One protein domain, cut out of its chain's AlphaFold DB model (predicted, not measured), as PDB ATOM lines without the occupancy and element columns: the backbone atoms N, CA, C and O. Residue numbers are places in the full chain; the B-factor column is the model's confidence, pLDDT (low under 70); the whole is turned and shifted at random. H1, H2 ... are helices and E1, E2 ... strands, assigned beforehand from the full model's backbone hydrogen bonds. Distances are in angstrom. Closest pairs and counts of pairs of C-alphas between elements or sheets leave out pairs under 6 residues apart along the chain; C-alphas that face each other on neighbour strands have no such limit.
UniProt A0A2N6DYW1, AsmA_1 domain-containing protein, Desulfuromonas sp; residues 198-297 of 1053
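Overview. This is residues 198 to 297 of the 1053 residues of the protein "AsmA_1 domain-containing protein" of Desulfuromonas sp (UniProt A0A2N6DYW1). This is a single twisted sheet of six strands, laid side by side in chain order from E1 to E6, with no named helix over either face. The hairpin of E2 and E3 bends sharply near its turn, and the small helix H1 sits off the sheet on the way from E4 to E5. The printed part has 100 residues, with six named strands and one named helix that follow along the chain as E1 E2 E3 E4 H1 E5 E6; the sheet is antiparallel and the class mostly strand. It is only just loose, close to compact, with a radius of gyration of the C-alphas of 15.6 A, and spans 51 by 26 by 25 A.

Arrangement. Start at edge strand E1, residues 202 to 212, which forms a hairpin with E2, residues 222 to 234; look for N 205 and O 228, 2.8 A apart. E2 bends by 106 degrees at residue 231. E3, residues 237 to 250, bends by 98 degrees at residue 240, and N 227 and O 245 are 2.8 A apart. E4, residues 254 to 262, closes the meander E1 E2 E3 E4, each strand the antiparallel neighbour of the one before; N 246 and O 258 are 2.7 A apart. H1, residues 274 to 277, is not on the sheet and is too short for an O i to N i+4 pair. E5, residues 280 to 290, has N 257 and O 285 2.8 A apart beside E4. Edge strand E6, residues 293 to 297, forms a hairpin with E5 at 127 degrees, with N 288 and O 295 2.9 A apart.

Along the chain. Find C-alpha 202 at (194.870, 159.353, 123.991); from there E1 runs 29.8 A. E2 measures 26.9 A, E3 28.6 A, E4 24.8 A and E5 29.1 A. E6 ends at C-alpha 297, (213.831, 146.717, 108.949).

Size, cuts and confidence. The farthest C-alphas, of His 214 and Pro 272, are 52.1 A apart. The printed part has no cut, and the link E4 to H1 is long, with 11 residues. Mean pLDDT of the printed part is 74.9; 35 residues are under 70, among them 265 to 277.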
ATOM      1  N   GLU A 198     196.597 155.039 131.754       55.38
ATOM      2  CA  GLU A 198     196.633 155.246 133.219       55.38
ATOM      3  C   GLU A 198     196.588 156.718 133.685       55.38
ATOM      4  O   GLU A 198     196.164 156.978 134.811       55.38
ATOM      5  N   LYS A 199     197.019 157.688 132.858       60.12
ATOM      6  CA  LYS A 199     197.106 159.117 133.235       60.12
ATOM      7  C   LYS A 199     196.210 160.043 132.404       60.12
ATOM      8  O   LYS A 199     195.467 160.828 132.988       60.12
ATOM      9  N   THR A 200     196.256 159.960 131.072       62.31
ATOM     10  CA  THR A 200     195.432 160.767 130.148       62.31
ATOM     11  C   THR A 200     194.875 159.898 129.016       62.31
ATOM     12  O   THR A 200     195.576 159.009 128.537       62.31
ATOM     13  N   PRO A 201     193.618 160.087 128.572       69.81
ATOM     14  CA  PRO A 201     193.097 159.378 127.405       69.81
ATOM     15  C   PRO A 201     193.751 159.906 126.117       69.81
ATOM     16  O   PRO A 201     193.693 161.105 125.848       69.81
ATOM     17  N   ALA A 202     194.337 159.016 125.312       76.25
ATOM     18  CA  ALA A 202     194.870 159.353 123.991       76.25
ATOM     19  C   ALA A 202     193.745 159.407 122.959       76.25
ATOM     20  O   ALA A 202     192.809 158.606 122.998       76.25
ATOM     21  N   ARG A 203     193.841 160.317 121.991       81.00
ATOM     22  CA  ARG A 203     192.951 160.309 120.824       81.00
ATOM     23  C   ARG A 203     193.630 159.538 119.705       81.00
ATOM     24  O   ARG A 203     194.748 159.879 119.340       81.00
ATOM     25  N   LEU A 204     192.954 158.541 119.141       81.12
ATOM     26  CA  LEU A 204     193.413 157.868 117.926       81.12
ATOM     27  C   LEU A 204     192.337 157.984 116.848       81.12
ATOM     28  O   LEU A 204     191.142 157.882 117.125       81.12
ATOM     29  N   SER A 205     192.740 158.171 115.603       82.56
ATOM     30  CA  SER A 205     191.865 158.016 114.450       82.56
ATOM     31  C   SER A 205     192.539 157.187 113.380       82.56
ATOM     32  O   SER A 205     193.709 157.382 113.076       82.56
ATOM     33  N   ILE A 206     191.784 156.255 112.812       85.06
ATOM     34  CA  ILE A 206     192.253 155.331 111.786       85.06
ATOM     35  C   ILE A 206     191.384 155.550 110.564       85.06
ATOM     36  O   ILE A 206     190.161 155.457 110.645       85.06
ATOM     37  N   SER A 207     191.998 155.823 109.424       85.25
ATOM     38  CA  SER A 207     191.290 155.964 108.157       85.25
ATOM     39  C   SER A 207     192.052 155.287 107.028       85.25
ATOM     40  O   SER A 207     193.272 155.271 107.040       85.25
ATOM     41  N   GLY A 208     191.375 154.709 106.042       86.12
ATOM     42  CA  GLY A 208     192.052 154.094 104.900       86.12
ATOM     43  C   GLY A 208     191.278 152.926 104.326       86.12
ATOM     44  O   GLY A 208     190.071 152.823 104.535       86.12
ATOM     45  N   HIS A 209     191.967 152.057 103.589       83.38
ATOM     46  CA  HIS A 209     191.360 150.870 103.004       83.38
ATOM     47  C   HIS A 209     192.243 149.623 103.099       83.38
ATOM     48  O   HIS A 209     193.470 149.690 103.074       83.38
ATOM     49  N   VAL A 210     191.596 148.466 103.175       79.62
ATOM     50  CA  VAL A 210     192.197 147.133 103.138       79.62
ATOM     51  C   VAL A 210     191.603 146.384 101.947       79.62
ATOM     52  O   VAL A 210     190.386 146.328 101.788       79.62
ATOM     53  N   THR A 211     192.447 145.824 101.093       77.69
ATOM     54  CA  THR A 211     192.065 145.031  99.923       77.69
ATOM     55  C   THR A 211     192.268 143.554 100.252       77.69
ATOM     56  O   THR A 211     193.402 143.120 100.464       77.69
ATOM     57  N   LEU A 212     191.175 142.793 100.315       70.69
ATOM     58  CA  LEU A 212     191.209 141.345 100.529       70.69
ATOM     59  C   LEU A 212     191.270 140.610  99.179       70.69
ATOM     60  O   LEU A 212     190.393 140.802  98.330       70.69
ATOM     61  N   ASP A 213     192.279 139.749  99.020       61.72
ATOM     62  CA  ASP A 213     192.456 138.844  97.872       61.72
ATOM     63  C   ASP A 213     191.641 137.535  98.073       61.72
ATOM     64  O   ASP A 213     191.202 137.231  99.191       61.72
ATOM     65  N   HIS A 214     191.422 136.734  97.015       55.16
ATOM     66  CA  HIS A 214     190.684 135.458  97.093       55.16
ATOM     67  C   HIS A 214     191.256 134.537  98.193       55.16
ATOM     68  O   HIS A 214     192.380 134.051  98.086       55.16
ATOM     69  N   GLY A 215     190.473 134.305  99.255       55.62
ATOM     70  CA  GLY A 215     190.853 133.467 100.402       55.62
ATOM     71  C   GLY A 215     190.740 134.122 101.786       55.62
ATOM     72  O   GLY A 215     191.090 133.468 102.760       55.62
ATOM     73  N   LEU A 216     190.270 135.378 101.901       56.06
ATOM     74  CA  LEU A 216     189.938 136.042 103.187       56.06
ATOM     75  C   LEU A 216     191.083 136.068 104.233       56.06
ATOM     76  O   LEU A 216     190.855 136.304 105.418       56.06
ATOM     77  N   SER A 217     192.338 135.868 103.815       65.69
ATOM     78  CA  SER A 217     193.491 135.880 104.720       65.69
ATOM     79  C   SER A 217     194.008 137.304 104.913       65.69
ATOM     80  O   SER A 217     194.647 137.877 104.023       65.69
ATOM     81  N   TRP A 218     193.779 137.879 106.096       65.94
ATOM     82  CA  TRP A 218     194.267 139.222 106.440       65.94
ATOM     83  C   TRP A 218     195.795 139.340 106.329       65.94
ATOM     84  O   TRP A 218     196.297 140.388 105.932       65.94
ATOM     85  N   LYS A 219     196.537 138.249 106.583       66.31
ATOM     86  CA  LYS A 219     198.006 138.209 106.472       66.31
ATOM     87  C   LYS A 219     198.502 138.466 105.042       66.31
ATOM     88  O   LYS A 219     199.545 139.090 104.857       66.31
ATOM     89  N   LYS A 220     197.729 138.032 104.041       71.06
ATOM     90  CA  LYS A 220     198.018 138.179 102.599       71.06
ATOM     91  C   LYS A 220     197.405 139.426 101.968       71.06
ATOM     92  O   LYS A 220     197.700 139.735 100.811       71.06
ATOM     93  N   SER A 221     196.553 140.117 102.713       75.44
ATOM     94  CA  SER A 221     195.751 141.231 102.223       75.44
ATOM     95  C   SER A 221     196.552 142.528 102.206       75.44
ATOM     96  O   SER A 221     197.343 142.796 103.112       75.44
ATOM     97  N   GLY A 222     196.361 143.324 101.156       81.00
ATOM     98  CA  GLY A 222     197.001 144.631 101.039       81.00
ATOM     99  C   GLY A 222     196.300 145.640 101.939       81.00
ATOM    100  O   GLY A 222     195.093 145.814 101.833       81.00
ATOM    101  N   LEU A 223     197.031 146.328 102.806       85.69
ATOM    102  CA  LEU A 223     196.506 147.405 103.642       85.69
ATOM    103  C   LEU A 223     197.115 148.740 103.228       85.69
ATOM    104  O   LEU A 223     198.296 148.801 102.894       85.69
ATOM    105  N   LYS A 224     196.296 149.793 103.253       89.06
ATOM    106  CA  LYS A 224     196.702 151.191 103.125       89.06
ATOM    107  C   LYS A 224     195.917 152.028 104.130       89.06
ATOM    108  O   LYS A 224     194.792 152.450 103.860       89.06
ATOM    109  N   LEU A 225     196.496 152.220 105.309       88.50
ATOM    110  CA  LEU A 225     195.865 152.874 106.454       88.50
ATOM    111  C   LEU A 225     196.649 154.118 106.864       88.50
ATOM    112  O   LEU A 225     197.869 154.139 106.796       88.50
ATOM    113  N   THR A 226     195.943 155.128 107.339       89.19
ATOM    114  CA  THR A 226     196.468 156.316 108.001       89.19
ATOM    115  C   THR A 226     195.994 156.283 109.447       89.19
ATOM    116  O   THR A 226     194.792 156.224 109.707       89.19
ATOM    117  N   LEU A 227     196.935 156.304 110.379       88.31
ATOM    118  CA  LEU A 227     196.726 156.373 111.816       88.31
ATOM    119  C   LEU A 227     197.188 157.748 112.298       88.31
ATOM    120  O   LEU A 227     198.370 158.061 112.202       88.31
ATOM    121  N   ASP A 228     196.275 158.529 112.857       87.62
ATOM    122  CA  ASP A 228     196.598 159.742 113.600       87.62
ATOM    123  C   ASP A 228     196.413 159.479 115.092       87.62
ATOM    124  O   ASP A 228     195.398 158.929 115.517       87.62
ATOM    125  N   ALA A 229     197.393 159.875 115.888       86.19
ATOM    126  CA  ALA A 229     197.432 159.730 117.329       86.19
ATOM    127  C   ALA A 229     197.774 161.073 117.974       86.19
ATOM    128  O   ALA A 229     198.630 161.802 117.477       86.19
ATOM    129  N   ASP A 230     197.142 161.381 119.099       84.50
ATOM    130  CA  ASP A 230     197.458 162.534 119.937       84.50
ATOM    131  C   ASP A 230     197.497 162.098 121.407       84.50
ATOM    132  O   ASP A 230     196.576 161.433 121.891       84.50
ATOM    133  N   ASP A 231     198.572 162.486 122.097       78.31
ATOM    134  CA  ASP A 231     198.865 162.175 123.504       78.31
ATOM    135  C   ASP A 231     199.015 160.669 123.829       78.31
ATOM    136  O   ASP A 231     198.705 160.217 124.932       78.31
ATOM    137  N   LEU A 232     199.507 159.863 122.880       75.81
ATOM    138  CA  LEU A 232     199.745 158.429 123.076       75.81
ATOM    139  C   LEU A 232     200.951 158.189 123.999       75.81
ATOM    140  O   LEU A 232     202.068 158.594 123.690       75.81
ATOM    141  N   SER A 233     200.742 157.508 125.122       69.25
ATOM    142  CA  SER A 233     201.798 157.077 126.040       69.25
ATOM    143  C   SER A 233     202.333 155.711 125.607       69.25
ATOM    144  O   SER A 233     201.567 154.757 125.465       69.25
ATOM    145  N   LEU A 234     203.650 155.596 125.418       66.38
ATOM    146  CA  LEU A 234     204.314 154.332 125.082       66.38
ATOM    147  C   LEU A 234     205.025 153.738 126.312       66.38
ATOM    148  O   LEU A 234     205.530 154.487 127.154       66.38
ATOM    149  N   PRO A 235     205.126 152.399 126.426       56.88
ATOM    150  CA  PRO A 235     205.945 151.764 127.454       56.88
ATOM    151  C   PRO A 235     207.391 152.288 127.408       56.88
ATOM    152  O   PRO A 235     207.972 152.395 126.333       56.88
ATOM    153  N   ALA A 236     207.969 152.603 128.572       53.50
ATOM    154  CA  ALA A 236     209.332 153.139 128.730       53.50
ATOM    155  C   ALA A 236     209.611 154.545 128.142       53.50
ATOM    156  O   ALA A 236     210.742 155.015 128.245       53.50
ATOM    157  N   VAL A 237     208.603 155.263 127.624       59.81
ATOM    158  CA  VAL A 237     208.733 156.654 127.146       59.81
ATOM    159  C   VAL A 237     207.808 157.568 127.962       59.81
ATOM    160  O   VAL A 237     206.590 157.510 127.794       59.81
ATOM    161  N   PRO A 238     208.331 158.409 128.873       58.75
ATOM    162  CA  PRO A 238     207.494 159.331 129.637       58.75
ATOM    163  C   PRO A 238     207.002 160.495 128.759       58.75
ATOM    164  O   PRO A 238     207.799 161.178 128.117       58.75
ATOM    165  N   GLY A 239     205.691 160.750 128.767       68.25
ATOM    166  CA  GLY A 239     205.055 161.843 128.018       68.25
ATOM    167  C   GLY A 239     204.038 161.353 126.986       68.25
ATOM    168  O   GLY A 239     203.842 160.152 126.815       68.25
ATOM    169  N   GLY A 240     203.368 162.298 126.324       70.50
ATOM    170  CA  GLY A 240     202.393 162.017 125.270       70.50
ATOM    171  C   GLY A 240     202.979 162.250 123.880       70.50
ATOM    172  O   GLY A 240     203.488 163.332 123.591       70.50
ATOM    173  N   LEU A 241     202.900 161.238 123.021       76.88
ATOM    174  CA  LEU A 241     203.328 161.266 121.624       76.88
ATOM    175  C   LEU A 241     202.145 161.651 120.729       76.88
ATOM    176  O   LEU A 241     201.095 161.009 120.790       76.88
ATOM    177  N   ALA A 242     202.320 162.642 119.855       84.75
ATOM    178  CA  ALA A 242     201.425 162.810 118.710       84.75
ATOM    179  C   ALA A 242     202.081 162.208 117.463       84.75
ATOM    180  O   ALA A 242     203.278 162.382 117.246       84.75
ATOM    181  N   ALA A 243     201.324 161.474 116.654       87.75
ATOM    182  CA  ALA A 243     201.851 160.757 115.499       87.75
ATOM    183  C   ALA A 243     200.862 160.768 114.336       87.75
ATOM    184  O   ALA A 243     199.674 160.568 114.542       87.75
ATOM    185  N   THR A 244     201.364 160.903 113.114       90.00
ATOM    186  CA  THR A 244     200.609 160.632 111.884       90.00
ATOM    187  C   THR A 244     201.383 159.591 111.095       90.00
ATOM    188  O   THR A 244     202.461 159.888 110.584       90.00
ATOM    189  N   LEU A 245     200.854 158.373 111.005       89.88
ATOM    190  CA  LEU A 245     201.494 157.213 110.386       89.88
ATOM    191  C   LEU A 245     200.668 156.703 109.208       89.88
ATOM    192  O   LEU A 245     199.473 156.477 109.325       89.88
ATOM    193  N   GLN A 246     201.321 156.454 108.084       91.00
ATOM    194  CA  GLN A 246     200.793 155.723 106.942       91.00
ATOM    195  C   GLN A 246     201.363 154.307 106.963       91.00
ATOM    196  O   GLN A 246     202.576 154.115 107.030       91.00
ATOM    197  N   LEU A 247     200.481 153.321 106.915       90.38
ATOM    198  CA  LEU A 247     200.768 151.897 106.898       90.38
ATOM    199  C   LEU A 247     200.392 151.379 105.510       90.38
ATOM    200  O   LEU A 247     199.226 151.466 105.132       90.38
ATOM    201  N   GLU A 248     201.345 150.852 104.746       89.81
ATOM    202  CA  GLU A 248     201.112 150.327 103.396       89.81
ATOM    203  C   GLU A 248     201.853 149.001 103.180       89.81
ATOM    204  O   GLU A 248     203.052 148.906 103.428       89.81
ATOM    205  N   GLY A 249     201.171 147.953 102.714       86.00
ATOM    206  CA  GLY A 249     201.811 146.669 102.395       86.00
ATOM    207  C   GLY A 249     200.955 145.453 102.729       86.00
ATOM    208  O   GLY A 249     199.739 145.563 102.841       86.00
ATOM    209  N   LYS A 250     201.585 144.282 102.875       84.44
ATOM    210  CA  LYS A 250     200.918 143.030 103.272       84.44
ATOM    211  C   LYS A 250     201.568 142.503 104.557       84.44
ATOM    212  O   LYS A 250     202.795 142.399 104.573       84.44
ATOM    213  N   PRO A 251     200.810 142.137 105.609       80.69
ATOM    214  CA  PRO A 251     201.393 141.696 106.880       80.69
ATOM    215  C   PRO A 251     202.406 140.541 106.766       80.69
ATOM    216  O   PRO A 251     203.395 140.541 107.492       80.69
ATOM    217  N   GLU A 252     202.206 139.598 105.836       76.25
ATOM    218  CA  GLU A 252     203.108 138.453 105.602       76.25
ATOM    219  C   GLU A 252     204.463 138.862 104.997       76.25
ATOM    220  O   GLU A 252     205.501 138.318 105.367       76.25
ATOM    221  N   THR A 253     204.483 139.836 104.080       79.69
ATOM    222  CA  THR A 253     205.726 140.299 103.431       79.69
ATOM    223  C   THR A 253     206.396 141.455 104.182       79.69
ATOM    224  O   THR A 253     207.599 141.700 104.027       79.69
ATOM    225  N   GLY A 254     205.622 142.160 105.006       82.75
ATOM    226  CA  GLY A 254     206.015 143.342 105.762       82.75
ATOM    227  C   GLY A 254     205.113 144.543 105.473       82.75
ATOM    228  O   GLY A 254     204.643 144.742 104.350       82.75
ATOM    229  N   ILE A 255     204.889 145.352 106.506       87.31
ATOM    230  CA  ILE A 255     204.106 146.586 106.448       87.31
ATOM    231  C   ILE A 255     205.077 147.758 106.425       87.31
ATOM    232  O   ILE A 255     205.823 147.962 107.382       87.31
ATOM    233  N   LYS A 256     205.061 148.544 105.348       89.06
ATOM    234  CA  LYS A 256     205.790 149.805 105.299       89.06
ATOM    235  C   LYS A 256     205.061 150.823 106.169       89.06
ATOM    236  O   LYS A 256     203.874 151.065 105.979       89.06
ATOM    237  N   VAL A 257     205.773 151.414 107.113       90.12
ATOM    238  CA  VAL A 257     205.291 152.444 108.028       90.12
ATOM    239  C   VAL A 257     206.043 153.723 107.712       90.12
ATOM    240  O   VAL A 257     207.262 153.762 107.853       90.12
ATOM    241  N   THR A 258     205.336 154.760 107.278       89.94
ATOM    242  CA  THR A 258     205.908 156.087 107.014       89.94
ATOM    243  C   THR A 258     205.102 157.158 107.712       89.94
ATOM    244  O   THR A 258     203.884 157.163 107.588       89.94
ATOM    245  N   GLY A 259     205.731 158.098 108.403       89.50
ATOM    246  CA  GLY A 259     204.966 159.103 109.127       89.50
ATOM    247  C   GLY A 259     205.804 160.122 109.865       89.50
ATOM    248  O   GLY A 259     207.018 160.166 109.706       89.50
ATOM    249  N   ASN A 260     205.137 160.937 110.674       87.75
ATOM    250  CA  ASN A 260     205.765 161.952 111.508       87.75
ATOM    251  C   ASN A 260     205.329 161.772 112.962       87.75
ATOM    252  O   ASN A 260     204.151 161.544 113.230       87.75
ATOM    253  N   PHE A 261     206.269 161.945 113.879       86.00
ATOM    254  CA  PHE A 261     206.048 162.015 115.316       86.00
ATOM    255  C   PHE A 261     206.357 163.425 115.812       86.00
ATOM    256  O   PHE A 261     207.376 163.996 115.427       86.00
ATOM    257  N   ASP A 262     205.503 163.976 116.669       82.50
ATOM    258  CA  ASP A 262     205.810 165.148 117.485       82.50
ATOM    259  C   ASP A 262     206.276 164.669 118.861       82.50
ATOM    260  O   ASP A 262     205.520 164.057 119.623       82.50
ATOM    261  N   CYS A 263     207.545 164.938 119.150       74.38
ATOM    262  CA  CYS A 263     208.215 164.500 120.368       74.38
ATOM    263  C   CYS A 263     208.403 165.648 121.370       74.38
ATOM    264  O   CYS A 263     209.066 165.462 122.388       74.38
ATOM    265  N   SER A 264     207.822 166.829 121.124       70.94
ATOM    266  CA  SER A 264     207.999 168.022 121.972       70.94
ATOM    267  C   SER A 264     207.559 167.830 123.429       70.94
ATOM    268  O   SER A 264     208.036 168.532 124.318       70.94
ATOM    269  N   LYS A 265     206.668 166.865 123.687       66.38
ATOM    270  CA  LYS A 265     206.146 166.519 125.018       66.38
ATOM    271  C   LYS A 265     206.778 165.257 125.623       66.38
ATOM    272  O   LYS A 265     206.339 164.819 126.687       66.38
ATOM    273  N   ILE A 266     207.774 164.661 124.963       67.88
ATOM    274  CA  ILE A 266     208.487 163.480 125.463       67.88
ATOM    275  C   ILE A 266     209.603 163.928 126.406       67.88
ATOM    276  O   ILE A 266     210.497 164.678 126.016       67.88
ATOM    277  N   GLY A 267     209.579 163.424 127.637       58.56
ATOM    278  CA  GLY A 267     210.671 163.571 128.592       58.56
ATOM    279  C   GLY A 267     211.297 162.214 128.867       58.56
ATOM    280  O   GLY A 267     210.754 161.452 129.657       58.56
ATOM    281  N   LEU A 268     212.434 161.896 128.250       56.78
ATOM    282  CA  LEU A 268     213.184 160.689 128.609       56.78
ATOM    283  C   LEU A 268     213.889 160.915 129.954       56.78
ATOM    284  O   LEU A 268     214.602 161.903 130.137       56.78
ATOM    285  N   SER A 269     213.692 160.014 130.917       47.72
ATOM    286  CA  SER A 269     214.362 160.095 132.218       47.72
ATOM    287  C   SER A 269     215.877 159.998 132.033       47.72
ATOM    288  O   SER A 269     216.371 158.970 131.583       47.72
ATOM    289  N   GLY A 270     216.600 161.065 132.381       49.94
ATOM    290  CA  GLY A 270     218.062 161.110 132.318       49.94
ATOM    291  C   GLY A 270     218.666 161.594 130.989       49.94
ATOM    292  O   GLY A 270     219.883 161.723 130.906       49.94
ATOM    293  N   ILE A 271     217.841 161.951 129.998       54.38
ATOM    294  CA  ILE A 271     218.254 162.755 128.835       54.38
ATOM    295  C   ILE A 271     217.419 164.043 128.859       54.38
ATOM    296  O   ILE A 271     216.335 164.085 128.265       54.38
ATOM    297  N   PRO A 272     217.872 165.085 129.582       47.34
ATOM    298  CA  PRO A 272     217.263 166.405 129.494       47.34
ATOM    299  C   PRO A 272     217.250 166.843 128.021       47.34
ATOM    300  O   PRO A 272     218.193 166.572 127.285       47.34
ATOM    301  N   ASP A 273     216.169 167.481 127.581       53.97
ATOM    302  CA  ASP A 273     216.058 168.125 126.264       53.97
ATOM    303  C   ASP A 273     215.873 167.237 125.019       53.97
ATOM    304  O   ASP A 273     215.857 167.777 123.915       53.97
ATOM    305  N   PHE A 274     215.610 165.925 125.129       59.69
ATOM    306  CA  PHE A 274     215.340 165.081 123.941       59.69
ATOM    307  C   PHE A 274     214.266 165.681 123.004       59.69
ATOM    308  O   PHE A 274     214.468 165.760 121.791       59.69
ATOM    309  N   GLY A 275     213.157 166.181 123.564       56.72
ATOM    310  CA  GLY A 275     212.091 166.852 122.808       56.72
ATOM    311  C   GLY A 275     212.468 168.229 122.237       56.72
ATOM    312  O   GLY A 275     211.825 168.688 121.295       56.72
ATOM    313  N   ALA A 276     213.516 168.877 122.758       59.31
ATOM    314  CA  ALA A 276     214.053 170.128 122.217       59.31
ATOM    315  C   ALA A 276     215.020 169.883 121.046       59.31
ATOM    316  O   ALA A 276     215.048 170.675 120.105       59.31
ATOM    317  N   VAL A 277     215.775 168.775 121.073       59.03
ATOM    318  CA  VAL A 277     216.677 168.381 119.972       59.03
ATOM    319  C   VAL A 277     215.909 167.756 118.816       59.03
ATOM    320  O   VAL A 277     216.203 168.033 117.650       59.03
ATOM    321  N   PHE A 278     214.910 166.927 119.130       70.88
ATOM    322  CA  PHE A 278     214.162 166.158 118.140       70.88
ATOM    323  C   PHE A 278     212.659 166.450 118.172       70.88
ATOM    324  O   PHE A 278     211.873 165.534 118.397       70.88
ATOM    325  N   PRO A 279     212.208 167.701 117.948       70.56
ATOM    326  CA  PRO A 279     210.801 168.064 118.130       70.56
ATOM    327  C   PRO A 279     209.870 167.359 117.139       70.56
ATOM    328  O   PRO A 279     208.710 167.106 117.457       70.56
ATOM    329  N   ARG A 280     210.364 167.031 115.937       80.44
ATOM    330  CA  ARG A 280     209.612 166.307 114.910       80.44
ATOM    331  C   ARG A 280     210.473 165.241 114.260       80.44
ATOM    332  O   ARG A 280     211.450 165.577 113.600       80.44
ATOM    333  N   VAL A 281     210.066 163.984 114.389       82.00
ATOM    334  CA  VAL A 281     210.777 162.831 113.828       82.00
ATOM    335  C   VAL A 281     209.968 162.250 112.679       82.00
ATOM    336  O   VAL A 281     208.858 161.764 112.879       82.00
ATOM    337  N   GLN A 282     210.518 162.278 111.472       86.06
ATOM    338  CA  GLN A 282     209.992 161.520 110.344       86.06
ATOM    339  C   GLN A 282     210.468 160.078 110.464       86.06
ATOM    340  O   GLN A 282     211.650 159.853 110.702       86.06
ATOM    341  N   ILE A 283     209.573 159.111 110.291       87.38
ATOM    342  CA  ILE A 283     209.896 157.684 110.277       87.38
ATOM    343  C   ILE A 283     209.586 157.086 108.911       87.38
ATOM    344  O   ILE A 283     208.563 157.394 108.301       87.38
ATOM    345  N   SER A 284     210.443 156.182 108.456       89.31
ATOM    346  CA  SER A 284     210.151 155.217 107.401       89.31
ATOM    347  C   SER A 284     210.749 153.878 107.808       89.31
ATOM    348  O   SER A 284     211.928 153.816 108.115       89.31
ATOM    349  N   THR A 285     209.969 152.805 107.834       90.69
ATOM    350  CA  THR A 285     210.461 151.462 108.179       90.69
ATOM    351  C   THR A 285     209.562 150.389 107.581       90.69
ATOM    352  O   THR A 285     208.419 150.665 107.228       90.69
ATOM    353  N   THR A 286     210.054 149.160 107.469       86.88
ATOM    354  CA  THR A 286     209.236 147.982 107.186       86.88
ATOM    355  C   THR A 286     209.133 147.125 108.439       86.88
ATOM    356  O   THR A 286     210.127 146.572 108.908       86.88
ATOM    357  N   VAL A 287     207.921 146.981 108.963       85.25
ATOM    358  CA  VAL A 287     207.632 146.139 110.123       85.25
ATOM    359  C   VAL A 287     207.278 144.738 109.651       85.25
ATOM    360  O   VAL A 287     206.361 144.555 108.846       85.25
ATOM    361  N   ARG A 288     207.986 143.737 110.170       81.94
ATOM    362  CA  ARG A 288     207.640 142.322 110.014       81.94
ATOM    363  C   ARG A 288     207.302 141.734 111.375       81.94
ATOM    364  O   ARG A 288     208.068 141.862 112.329       81.94
ATOM    365  N   SER A 289     206.145 141.089 111.445       67.50
ATOM    366  CA  SER A 289     205.680 140.415 112.652       67.50
ATOM    367  C   SER A 289     206.227 138.988 112.692       67.50
ATOM    368  O   SER A 289     205.979 138.213 111.771       67.50
ATOM    369  N   HIS A 290     206.945 138.633 113.759       64.44
ATOM    370  CA  HIS A 290     207.317 137.259 114.109       64.44
ATOM    371  C   HIS A 290     206.650 136.912 115.456       64.44
ATOM    372  O   HIS A 290     206.531 137.813 116.285       64.44
ATOM    373  N   PRO A 291     206.255 135.652 115.740       60.16
ATOM    374  CA  PRO A 291     205.533 135.267 116.965       60.16
ATOM    375  C   PRO A 291     206.094 135.738 118.325       60.16
ATOM    376  O   PRO A 291     205.388 135.654 119.323       60.16
ATOM    377  N   SER A 292     207.337 136.225 118.404       62.25
ATOM    378  CA  SER A 292     207.947 136.721 119.648       62.25
ATOM    379  C   SER A 292     208.711 138.045 119.519       62.25
ATOM    380  O   SER A 292     209.170 138.571 120.531       62.25
ATOM    381  N   ILE A 293     208.891 138.578 118.304       71.38
ATOM    382  CA  ILE A 293     209.720 139.766 118.034       71.38
ATOM    383  C   ILE A 293     209.072 140.588 116.915       71.38
ATOM    384  O   ILE A 293     208.715 140.053 115.864       71.38
ATOM    385  N   LEU A 294     208.966 141.900 117.118       76.50
ATOM    386  CA  LEU A 294     208.705 142.868 116.059       76.50
ATOM    387  C   LEU A 294     210.036 143.313 115.461       76.50
ATOM    388  O   LEU A 294     210.843 143.966 116.125       76.50
ATOM    389  N   LYS A 295     210.263 142.950 114.198       82.19
ATOM    390  CA  LYS A 295     211.460 143.355 113.465       82.19
ATOM    391  C   LYS A 295     211.143 144.567 112.605       82.19
ATOM    392  O   LYS A 295     210.351 144.483 111.667       82.19
ATOM    393  N   PHE A 296     211.790 145.676 112.925       85.31
ATOM    394  CA  PHE A 296     211.760 146.908 112.158       85.31
ATOM    395  C   PHE A 296     212.997 146.920 111.263       85.31
ATOM    396  O   PHE A 296     214.125 147.083 111.730       85.31
ATOM    397  N   SER A 297     212.789 146.678 109.975       83.38
ATOM    398  CA  SER A 297     213.831 146.717 108.949       83.38
ATOM    399  C   SER A 297     213.828 148.071 108.248       83.38
ATOM    400  O   SER A 297     212.778 148.706 108.128       83.38
TER     401      SER A 297